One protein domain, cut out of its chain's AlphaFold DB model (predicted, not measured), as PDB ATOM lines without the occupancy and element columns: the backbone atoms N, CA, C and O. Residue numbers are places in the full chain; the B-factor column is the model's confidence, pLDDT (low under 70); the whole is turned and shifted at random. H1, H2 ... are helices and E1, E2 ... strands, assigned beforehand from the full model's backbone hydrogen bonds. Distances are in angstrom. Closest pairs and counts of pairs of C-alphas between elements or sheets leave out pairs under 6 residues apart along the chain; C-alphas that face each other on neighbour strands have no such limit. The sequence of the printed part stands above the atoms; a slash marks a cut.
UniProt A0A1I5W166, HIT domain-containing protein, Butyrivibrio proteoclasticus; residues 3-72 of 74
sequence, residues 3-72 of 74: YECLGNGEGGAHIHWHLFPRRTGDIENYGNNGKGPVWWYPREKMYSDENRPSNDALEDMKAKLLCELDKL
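This is residues 3 to 72 of the 74 residues of the protein "HIT domain-containing protein" of Butyrivibrio proteoclasticus (UniProt A0A1I5W166). A loose body, mostly loop, holds strand E1 and two tiny helices, H1 and H2; the long helix H3 sits off to one side, joined by a stretched link. Residues 3 to 17 make a loop that folds back to E1. The 70 printed residues run E1, H1, H2, H3; the class is mostly helix, with under half of the residues in named elements. The whole is loose, with a radius of gyration of the C-alphas of 14.7 A and spans of 36 by 30 by 24 A.

E1 is residues 18 to 20, from C-alpha 18 at (247.950, 147.704, 317.222). H1 is residues 30 to 33, H2 residues 43 to 46. H3, residues 55 to 72, is 26.4 A long and ends at (236.022, 155.255, 304.981).

Residues 3 to 4 pair antiparallel with residues 18 to 19 of E1, which pairs with no named strand. E1 and H3 are apart, as are H2 and H3. In H3, 12 of 14 O i to N i+4 pairs are within hydrogen-bond range.

Residues 8 to 14 and 62 to 72 are among those that stand free. The printed part has no cut, and no printed residue is under 70.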
ATOM      1  N   TYR A   3     250.174 153.725 317.327       95.31
ATOM      2  CA  TYR A   3     250.063 152.851 316.164       95.31
ATOM      3  C   TYR A   3     251.372 152.070 316.071       95.31
ATOM      4  O   TYR A   3     252.444 152.660 315.939       95.31
ATOM      5  N   GLU A   4     251.307 150.757 316.257       94.44
ATOM      6  CA  GLU A   4     252.494 149.956 316.566       94.44
ATOM      7  C   GLU A   4     252.480 148.642 315.776       94.44
ATOM      8  O   GLU A   4     251.504 147.898 315.831       94.44
ATOM      9  N   CYS A   5     253.567 148.349 315.058       93.56
ATOM     10  CA  CYS A   5     253.817 147.072 314.382       93.56
ATOM     11  C   CYS A   5     255.094 146.473 314.981       93.56
ATOM     12  O   CYS A   5     256.198 146.792 314.540       93.56
ATOM     13  N   LEU A   6     254.947 145.687 316.051       91.25
ATOM     14  CA  LEU A   6     256.081 145.213 316.856       91.25
ATOM     15  C   LEU A   6     256.464 143.765 316.535       91.25
ATOM     16  O   LEU A   6     257.640 143.490 316.330       91.25
ATOM     17  N   GLY A   7     255.494 142.843 316.505       86.75
ATOM     18  CA  GLY A   7     255.734 141.427 316.178       86.75
ATOM     19  C   GLY A   7     256.549 140.643 317.219       86.75
ATOM     20  O   GLY A   7     256.951 139.512 316.962       86.75
ATOM     21  N   ASN A   8     256.788 141.219 318.399       83.81
ATOM     22  CA  ASN A   8     257.561 140.589 319.467       83.81
ATOM     23  C   ASN A   8     256.614 139.880 320.446       83.81
ATOM     24  O   ASN A   8     255.855 140.543 321.149       83.81
ATOM     25  N   GLY A   9     256.654 138.548 320.512       78.38
ATOM     26  CA  GLY A   9     255.852 137.759 321.453       78.38
ATOM     27  C   GLY A   9     255.415 136.410 320.893       78.38
ATOM     28  O   GLY A   9     255.580 136.119 319.707       78.38
ATOM     29  N   GLU A  10     254.845 135.574 321.755       82.06
ATOM     30  CA  GLU A  10     254.237 134.311 321.343       82.06
ATOM     31  C   GLU A  10     253.051 134.584 320.401       82.06
ATOM     32  O   GLU A  10     252.202 135.426 320.685       82.06
ATOM     33  N   GLY A  11     253.030 133.931 319.234       79.69
ATOM     34  CA  GLY A  11     252.044 134.209 318.181       79.69
ATOM     35  C   GLY A  11     252.328 135.456 317.325       79.69
ATOM     36  O   GLY A  11     251.557 135.756 316.418       79.69
ATOM     37  N   GLY A  12     253.449 136.157 317.543       79.69
ATOM     38  CA  GLY A  12     253.809 137.397 316.837       79.69
ATOM     39  C   GLY A  12     254.277 137.245 315.382       79.69
ATOM     40  O   GLY A  12     254.602 138.242 314.747       79.69
ATOM     41  N   ALA A  13     254.314 136.023 314.836       85.38
ATOM     42  CA  ALA A  13     254.828 135.755 313.487       85.38
ATOM     43  C   ALA A  13     253.969 136.365 312.362       85.38
ATOM     44  O   ALA A  13     254.474 136.628 311.272       85.38
ATOM     45  N   HIS A  14     252.675 136.594 312.610       91.06
ATOM     46  CA  HIS A  14     251.797 137.266 311.656       91.06
ATOM     47  C   HIS A  14     251.910 138.785 311.811       91.06
ATOM     48  O   HIS A  14     251.708 139.308 312.908       91.06
ATOM     49  N   ILE A  15     252.184 139.502 310.716       92.56
ATOM     50  CA  ILE A  15     252.228 140.970 310.724       92.56
ATOM     51  C   ILE A  15     250.853 141.507 311.120       92.56
ATOM     52  O   ILE A  15     249.838 141.196 310.500       92.56
ATOM     53  N   HIS A  16     250.828 142.344 312.147       92.88
ATOM     54  CA  HIS A  16     249.627 143.024 312.604       92.88
ATOM     55  C   HIS A  16     249.988 144.390 313.181       92.88
ATOM     56  O   HIS A  16     251.121 144.637 313.596       92.88
ATOM     57  N   TRP A  17     248.993 145.268 313.207       94.38
ATOM     58  CA  TRP A  17     249.095 146.596 313.789       94.38
ATOM     59  C   TRP A  17     248.224 146.667 315.034       94.38
ATOM     60  O   TRP A  17     247.067 146.250 315.011       94.38
ATOM     61  N   HIS A  18     248.755 147.251 316.101       93.38
ATOM     62  CA  HIS A  18     247.950 147.704 317.222       93.38
ATOM     63  C   HIS A  18     247.614 149.180 317.045       93.38
ATOM     64  O   HIS A  18     248.510 150.002 316.841       93.38
ATOM     65  N   LEU A  19     246.329 149.519 317.150       94.88
ATOM     66  CA  LEU A  19     245.835 150.891 317.122       94.88
ATOM     67  C   LEU A  19     245.187 151.202 318.470       94.88
ATOM     68  O   LEU A  19     244.146 150.643 318.808       94.88
ATOM     69  N   PHE A  20     245.798 152.100 319.238       94.88
ATOM     70  CA  PHE A  20     245.321 152.483 320.562       94.88
ATOM     71  C   PHE A  20     244.968 153.971 320.601       94.88
ATOM     72  O   PHE A  20     245.862 154.830 320.677       94.88
ATOM     73  N   PRO A  21     243.669 154.322 320.581       94.25
ATOM     74  CA  PRO A  21     243.222 155.675 320.870       94.25
ATOM     75  C   PRO A  21     243.643 156.060 322.295       94.25
ATOM     76  O   PRO A  21     243.148 155.505 323.269       94.25
ATOM     77  N   ARG A  22     244.582 157.005 322.414       94.69
ATOM     78  CA  ARG A  22     245.134 157.456 323.703       94.69
ATOM     79  C   ARG A  22     244.457 158.732 324.180       94.69
ATOM     80  O   ARG A  22     244.150 159.592 323.351       94.69
ATOM     81  N   ARG A  23     244.291 158.875 325.492       94.81
ATOM     82  CA  ARG A  23     243.728 160.065 326.153       94.81
ATOM     83  C   ARG A  23     244.591 160.439 327.357       94.81
ATOM     84  O   ARG A  23     245.230 159.578 327.945       94.81
ATOM     85  N   THR A  24     244.613 161.712 327.747       95.06
ATOM     86  CA  THR A  24     245.336 162.123 328.962       95.06
ATOM     87  C   THR A  24     244.803 161.361 330.178       95.06
ATOM     88  O   THR A  24     243.598 161.371 330.419       95.06
ATOM     89  N   GLY A  25     245.703 160.722 330.932       94.69
ATOM     90  CA  GLY A  25     245.381 159.968 332.148       94.69
ATOM     91  C   GLY A  25     244.944 158.516 331.929       94.69
ATOM     92  O   GLY A  25     244.673 157.831 332.909       94.69
ATOM     93  N   ASP A  26     244.907 158.018 330.689       94.75
ATOM     94  CA  ASP A  26     244.469 156.644 330.386       94.75
ATOM     95  C   ASP A  26     245.379 155.538 330.951       94.75
ATOM     96  O   ASP A  26     244.934 154.407 331.116       94.75
ATOM     97  N   ILE A  27     246.627 155.873 331.285       96.00
ATOM     98  CA  ILE A  27     247.581 155.006 331.989       96.00
ATOM     99  C   ILE A  27     248.017 155.610 333.332       96.00
ATOM    100  O   ILE A  27     249.128 155.358 333.790       96.00
ATOM    101  N   GLU A  28     247.169 156.426 333.966       95.94
ATOM    102  CA  GLU A  28     247.450 157.063 335.262       95.94
ATOM    103  C   GLU A  28     248.816 157.797 335.256       95.94
ATOM    104  O   GLU A  28     249.070 158.620 334.378       95.94
ATOM    105  N   ASN A  29     249.707 157.497 336.211       96.62
ATOM    106  CA  ASN A  29     251.079 158.017 336.265       96.62
ATOM    107  C   ASN A  29     252.127 157.031 335.714       96.62
ATOM    108  O   ASN A  29     253.321 157.333 335.771       96.62
ATOM    109  N   TYR A  30     251.714 155.874 335.180       97.00
ATOM    110  CA  TYR A  30     252.641 154.864 334.666       97.00
ATOM    111  C   TYR A  30     253.445 155.386 333.467       97.00
ATOM    112  O   TYR A  30     253.035 156.299 332.742       97.00
ATOM    113  N   GLY A  31     254.631 154.807 333.272       94.00
ATOM    114  CA  GLY A  31     255.601 155.299 332.305       94.00
ATOM    115  C   GLY A  31     256.376 156.513 332.808       94.00
ATOM    116  O   GLY A  31     256.858 156.536 333.936       94.00
ATOM    117  N   ASN A  32     256.506 157.531 331.961       95.56
ATOM    118  CA  ASN A  32     257.112 158.811 332.307       95.56
ATOM    119  C   ASN A  32     256.018 159.831 332.649       95.56
ATOM    120  O   ASN A  32     255.595 160.602 331.785       95.56
ATOM    121  N   ASN A  33     255.554 159.826 333.902       95.62
ATOM    122  CA  ASN A  33     254.505 160.728 334.398       95.62
ATOM    123  C   ASN A  33     253.211 160.647 333.561       95.62
ATOM    124  O   ASN A  33     252.728 161.653 333.037       95.62
ATOM    125  N   GLY A  34     252.698 159.428 333.361       94.69
ATOM    126  CA  GLY A  34     251.486 159.173 332.568       94.69
ATOM    127  C   GLY A  34     251.694 159.221 331.052       94.69
ATOM    128  O   GLY A  34     250.729 159.238 330.286       94.69
ATOM    129  N   LYS A  35     252.953 159.263 330.594       93.50
ATOM    130  CA  LYS A  35     253.326 159.239 329.174       93.50
ATOM    131  C   LYS A  35     254.126 157.983 328.853       93.50
ATOM    132  O   LYS A  35     255.071 157.636 329.555       93.50
ATOM    133  N   GLY A  36     253.798 157.346 327.740       93.19
ATOM    134  CA  GLY A  36     254.481 156.145 327.267       93.19
ATOM    135  C   GLY A  36     253.558 155.275 326.423       93.19
ATOM    136  O   GLY A  36     252.372 155.602 326.308       93.19
ATOM    137  N   PRO A  37     254.074 154.199 325.817       93.88
ATOM    138  CA  PRO A  37     253.255 153.208 325.131       93.88
ATOM    139  C   PRO A  37     252.305 152.500 326.103       93.88
ATOM    140  O   PRO A  37     252.539 152.447 327.310       93.88
ATOM    141  N   VAL A  38     251.215 151.945 325.579       93.94
ATOM    142  CA  VAL A  38     250.148 151.351 326.410       93.94
ATOM    143  C   VAL A  38     250.617 150.109 327.166       93.94
ATOM    144  O   VAL A  38     250.160 149.856 328.272       93.94
ATOM    145  N   TRP A  39     251.580 149.373 326.610       91.38
ATOM    146  CA  TRP A  39     252.187 148.196 327.239       91.38
ATOM    147  C   TRP A  39     253.167 148.531 328.381       91.38
ATOM    148  O   TRP A  39     253.785 147.626 328.936       91.38
ATOM    149  N   TRP A  40     253.306 149.807 328.769       95.00
ATOM    150  CA  TRP A  40     253.902 150.203 330.057       95.00
ATOM    151  C   TRP A  40     252.894 150.224 331.210       95.00
ATOM    152  O   TRP A  40     253.295 150.351 332.368       95.00
ATOM    153  N   TYR A  41     251.597 150.112 330.918       96.00
ATOM    154  CA  TYR A  41     250.584 149.918 331.945       96.00
ATOM    155  C   TYR A  41     250.710 148.506 332.549       96.00
ATOM    156  O   TYR A  41     251.046 147.570 331.816       96.00
ATOM    157  N   PRO A  42     250.467 148.309 333.859       96.56
ATOM    158  CA  PRO A  42     250.640 146.998 334.474       96.56
ATOM    159  C   PRO A  42     249.726 145.946 333.840       96.56
ATOM    160  O   PRO A  42     248.538 146.193 333.619       96.56
ATOM    161  N   ARG A  43     250.276 144.761 333.556       93.31
ATOM    162  CA  ARG A  43     249.559 143.687 332.846       93.31
ATOM    163  C   ARG A  43     248.356 143.186 333.638       93.31
ATOM    164  O   ARG A  43     247.304 142.950 333.060       93.31
ATOM    165  N   GLU A  44     248.494 143.084 334.952       96.00
ATOM    166  CA  GLU A  44     247.434 142.716 335.887       96.00
ATOM    167  C   GLU A  44     246.262 143.700 335.865       96.00
ATOM    168  O   GLU A  44     245.115 143.286 336.004       96.00
ATOM    169  N   LYS A  45     246.532 144.988 335.619       95.44
ATOM    170  CA  LYS A  45     245.480 145.987 335.431       95.44
ATOM    171  C   LYS A  45     244.903 145.889 334.024       95.44
ATOM    172  O   LYS A  45     243.693 145.804 333.877       95.44
ATOM    173  N   MET A  46     245.748 145.863 332.991       92.94
ATOM    174  CA  MET A  46     245.316 145.811 331.587       92.94
ATOM    175  C   MET A  46     244.407 144.610 331.293       92.94
ATOM    176  O   MET A  46     243.417 144.755 330.583       92.94
ATOM    177  N   TYR A  47     244.729 143.446 331.857       92.38
ATOM    178  CA  TYR A  47     244.003 142.190 331.652       92.38
ATOM    179  C   TYR A  47     243.056 141.832 332.803       92.38
ATOM    180  O   TYR A  47     242.588 140.697 332.864       92.38
ATOM    181  N   SER A  48     242.776 142.771 333.712       96.62
ATOM    182  CA  SER A  48     241.786 142.567 334.773       96.62
ATOM    183  C   SER A  48     240.418 142.246 334.170       96.62
ATOM    184  O   SER A  48     239.981 142.908 333.224       96.62
ATOM    185  N   ASP A  49     239.706 141.279 334.752       96.62
ATOM    186  CA  ASP A  49     238.327 140.964 334.360       96.62
ATOM    187  C   ASP A  49     237.373 142.150 334.573       96.62
ATOM    188  O   ASP A  49     236.353 142.237 333.898       96.62
ATOM    189  N   GLU A  50     237.735 143.110 335.429       96.44
ATOM    190  CA  GLU A  50     237.003 144.371 335.605       96.44
ATOM    191  C   GLU A  50     236.955 145.216 334.320       96.44
ATOM    192  O   GLU A  50     236.030 146.004 334.134       96.44
ATOM    193  N   ASN A  51     237.925 145.042 333.414       93.75
ATOM    194  CA  ASN A  51     237.965 145.728 332.120       93.75
ATOM    195  C   ASN A  51     237.257 144.950 331.003       93.75
ATOM    196  O   ASN A  51     237.155 145.449 329.879       93.75
ATOM    197  N   ARG A  52     236.794 143.721 331.268       96.12
ATOM    198  CA  ARG A  52     236.131 142.893 330.261       96.12
ATOM    199  C   ARG A  52     234.723 143.448 330.004       96.12
ATOM    200  O   ARG A  52     233.906 143.457 330.925       96.12
ATOM    201  N   PRO A  53     234.396 143.891 328.777       96.94
ATOM    202  CA  PRO A  53     233.042 144.339 328.478       96.94
ATOM    203  C   PRO A  53     232.053 143.174 328.613       96.94
ATOM    204  O   PRO A  53     232.400 142.016 328.361       96.94
ATOM    205  N   SER A  54     230.803 143.482 328.966       98.06
ATOM    206  CA  SER A  54     229.708 142.519 328.815       98.06
ATOM    207  C   SER A  54     229.481 142.202 327.333       98.06
ATOM    208  O   SER A  54     229.917 142.951 326.457       98.06
ATOM    209  N   ASN A  55     228.763 141.115 327.039       98.31
ATOM    210  CA  ASN A  55     228.437 140.754 325.656       98.31
ATOM    211  C   ASN A  55     227.711 141.896 324.927       98.31
ATOM    212  O   ASN A  55     228.117 142.272 323.833       98.31
ATOM    213  N   ASP A  56     226.710 142.506 325.565       98.50
ATOM    214  CA  ASP A  56     225.945 143.606 324.965       98.50
ATOM    215  C   ASP A  56     226.819 144.846 324.722       98.50
ATOM    216  O   ASP A  56     226.749 145.459 323.657       98.50
ATOM    217  N   ALA A  57     227.692 145.194 325.677       98.38
ATOM    218  CA  ALA A  57     228.623 146.311 325.521       98.38
ATOM    219  C   ALA A  57     229.637 146.049 324.398       98.38
ATOM    220  O   ALA A  57     229.964 146.954 323.632       98.38
ATOM    221  N   LEU A  58     230.117 144.809 324.271       98.25
ATOM    222  CA  LEU A  58     231.035 144.416 323.211       98.25
ATOM    223  C   LEU A  58     230.385 144.526 321.824       98.25
ATOM    224  O   LEU A  58     231.026 145.020 320.896       98.25
ATOM    225  N   GLU A  59     229.130 144.099 321.674       98.62
ATOM    226  CA  GLU A  59     228.404 144.225 320.404       98.62
ATOM    227  C   GLU A  59     228.135 145.691 320.033       98.62
ATOM    228  O   GLU A  59     228.369 146.082 318.889       98.62
ATOM    229  N   ASP A  60     227.763 146.538 320.997       98.69
ATOM    230  CA  ASP A  60     227.626 147.984 320.772       98.69
ATOM    231  C   ASP A  60     228.956 148.630 320.331       98.69
ATOM    232  O   ASP A  60     228.996 149.416 319.378       98.69
ATOM    233  N   MET A  61     230.075 148.258 320.963       98.00
ATOM    234  CA  MET A  61     231.405 148.740 320.575       98.00
ATOM    235  C   MET A  61     231.781 148.322 319.144       98.00
ATOM    236  O   MET A  61     232.298 149.147 318.386       98.00
ATOM    237  N   LYS A  62     231.507 147.068 318.754       98.19
ATOM    238  CA  LYS A  62     231.746 146.574 317.387       98.19
ATOM    239  C   LYS A  62     230.889 147.314 316.363       98.19
ATOM    240  O   LYS A  62     231.419 147.726 315.335       98.19
ATOM    241  N   ALA A  63     229.602 147.520 316.646       98.44
ATOM    242  CA  ALA A  63     228.685 148.222 315.750       98.44
ATOM    243  C   ALA A  63     229.131 149.671 315.494       98.44
ATOM    244  O   ALA A  63     229.148 150.127 314.350       98.44
ATOM    245  N   LYS A  64     229.567 150.378 316.545       98.25
ATOM    246  CA  LYS A  64     230.127 151.734 316.428       98.25
ATOM    247  C   LYS A  64     231.393 151.761 315.579       98.25
ATOM    248  O   LYS A  64     231.522 152.624 314.718       98.25
ATOM    249  N   LEU A  65     232.311 150.817 315.802       96.75
ATOM    250  CA  LEU A  65     233.537 150.726 315.011       96.75
ATOM    251  C   LEU A  65     233.232 150.450 313.533       96.75
ATOM    252  O   LEU A  65     233.777 151.132 312.671       96.75
ATOM    253  N   LEU A  66     232.343 149.494 313.248       97.56
ATOM    254  CA  LEU A  66     231.937 149.151 311.885       97.56
ATOM    255  C   LEU A  66     231.332 150.357 311.157       97.56
ATOM    256  O   LEU A  66     231.745 150.658 310.044       97.56
ATOM    257  N   CYS A  67     230.443 151.106 311.817       97.69
ATOM    258  CA  CYS A  67     229.842 152.308 311.241       97.69
ATOM    259  C   CYS A  67     230.889 153.352 310.815       97.69
ATOM    260  O   CYS A  67     230.742 153.968 309.763       97.69
ATOM    261  N   GLU A  68     231.946 153.566 311.606       96.56
ATOM    262  CA  GLU A  68     233.021 154.489 311.221       96.56
ATOM    263  C   GLU A  68     233.916 153.926 310.106       96.56
ATOM    264  O   GLU A  68     234.385 154.691 309.267       96.56
ATOM    265  N   LEU A  69     234.133 152.606 310.063       96.00
ATOM    266  CA  LEU A  69     234.890 151.957 308.985       96.00
ATOM    267  C   LEU A  69     234.151 152.029 307.644       96.00
ATOM    268  O   LEU A  69     234.774 152.350 306.633       96.00
ATOM    269  N   ASP A  70     232.836 151.808 307.635       97.12
ATOM    270  CA  ASP A  70     232.014 151.864 306.421       97.12
ATOM    271  C   ASP A  70     232.052 153.252 305.764       97.12
ATOM    272  O   ASP A  70     232.050 153.360 304.542       97.12
ATOM    273  N   LYS A  71     232.180 154.329 306.549       96.69
ATOM    274  CA  LYS A  71     232.335 155.697 306.015       96.69
ATOM    275  C   LYS A  71     233.658 155.928 305.281       96.69
ATOM    276  O   LYS A  71     233.770 156.908 304.551       96.69
ATOM    277  N   LEU A  72     234.676 155.108 305.544       94.69
ATOM    278  CA  LEU A  72     236.022 155.255 304.981       94.69
ATOM    279  C   LEU A  72     236.287 154.292 303.819       94.69
ATOM    280  O   LEU A  72     237.225 154.517 303.056       94.69
TER     281      LEU A  72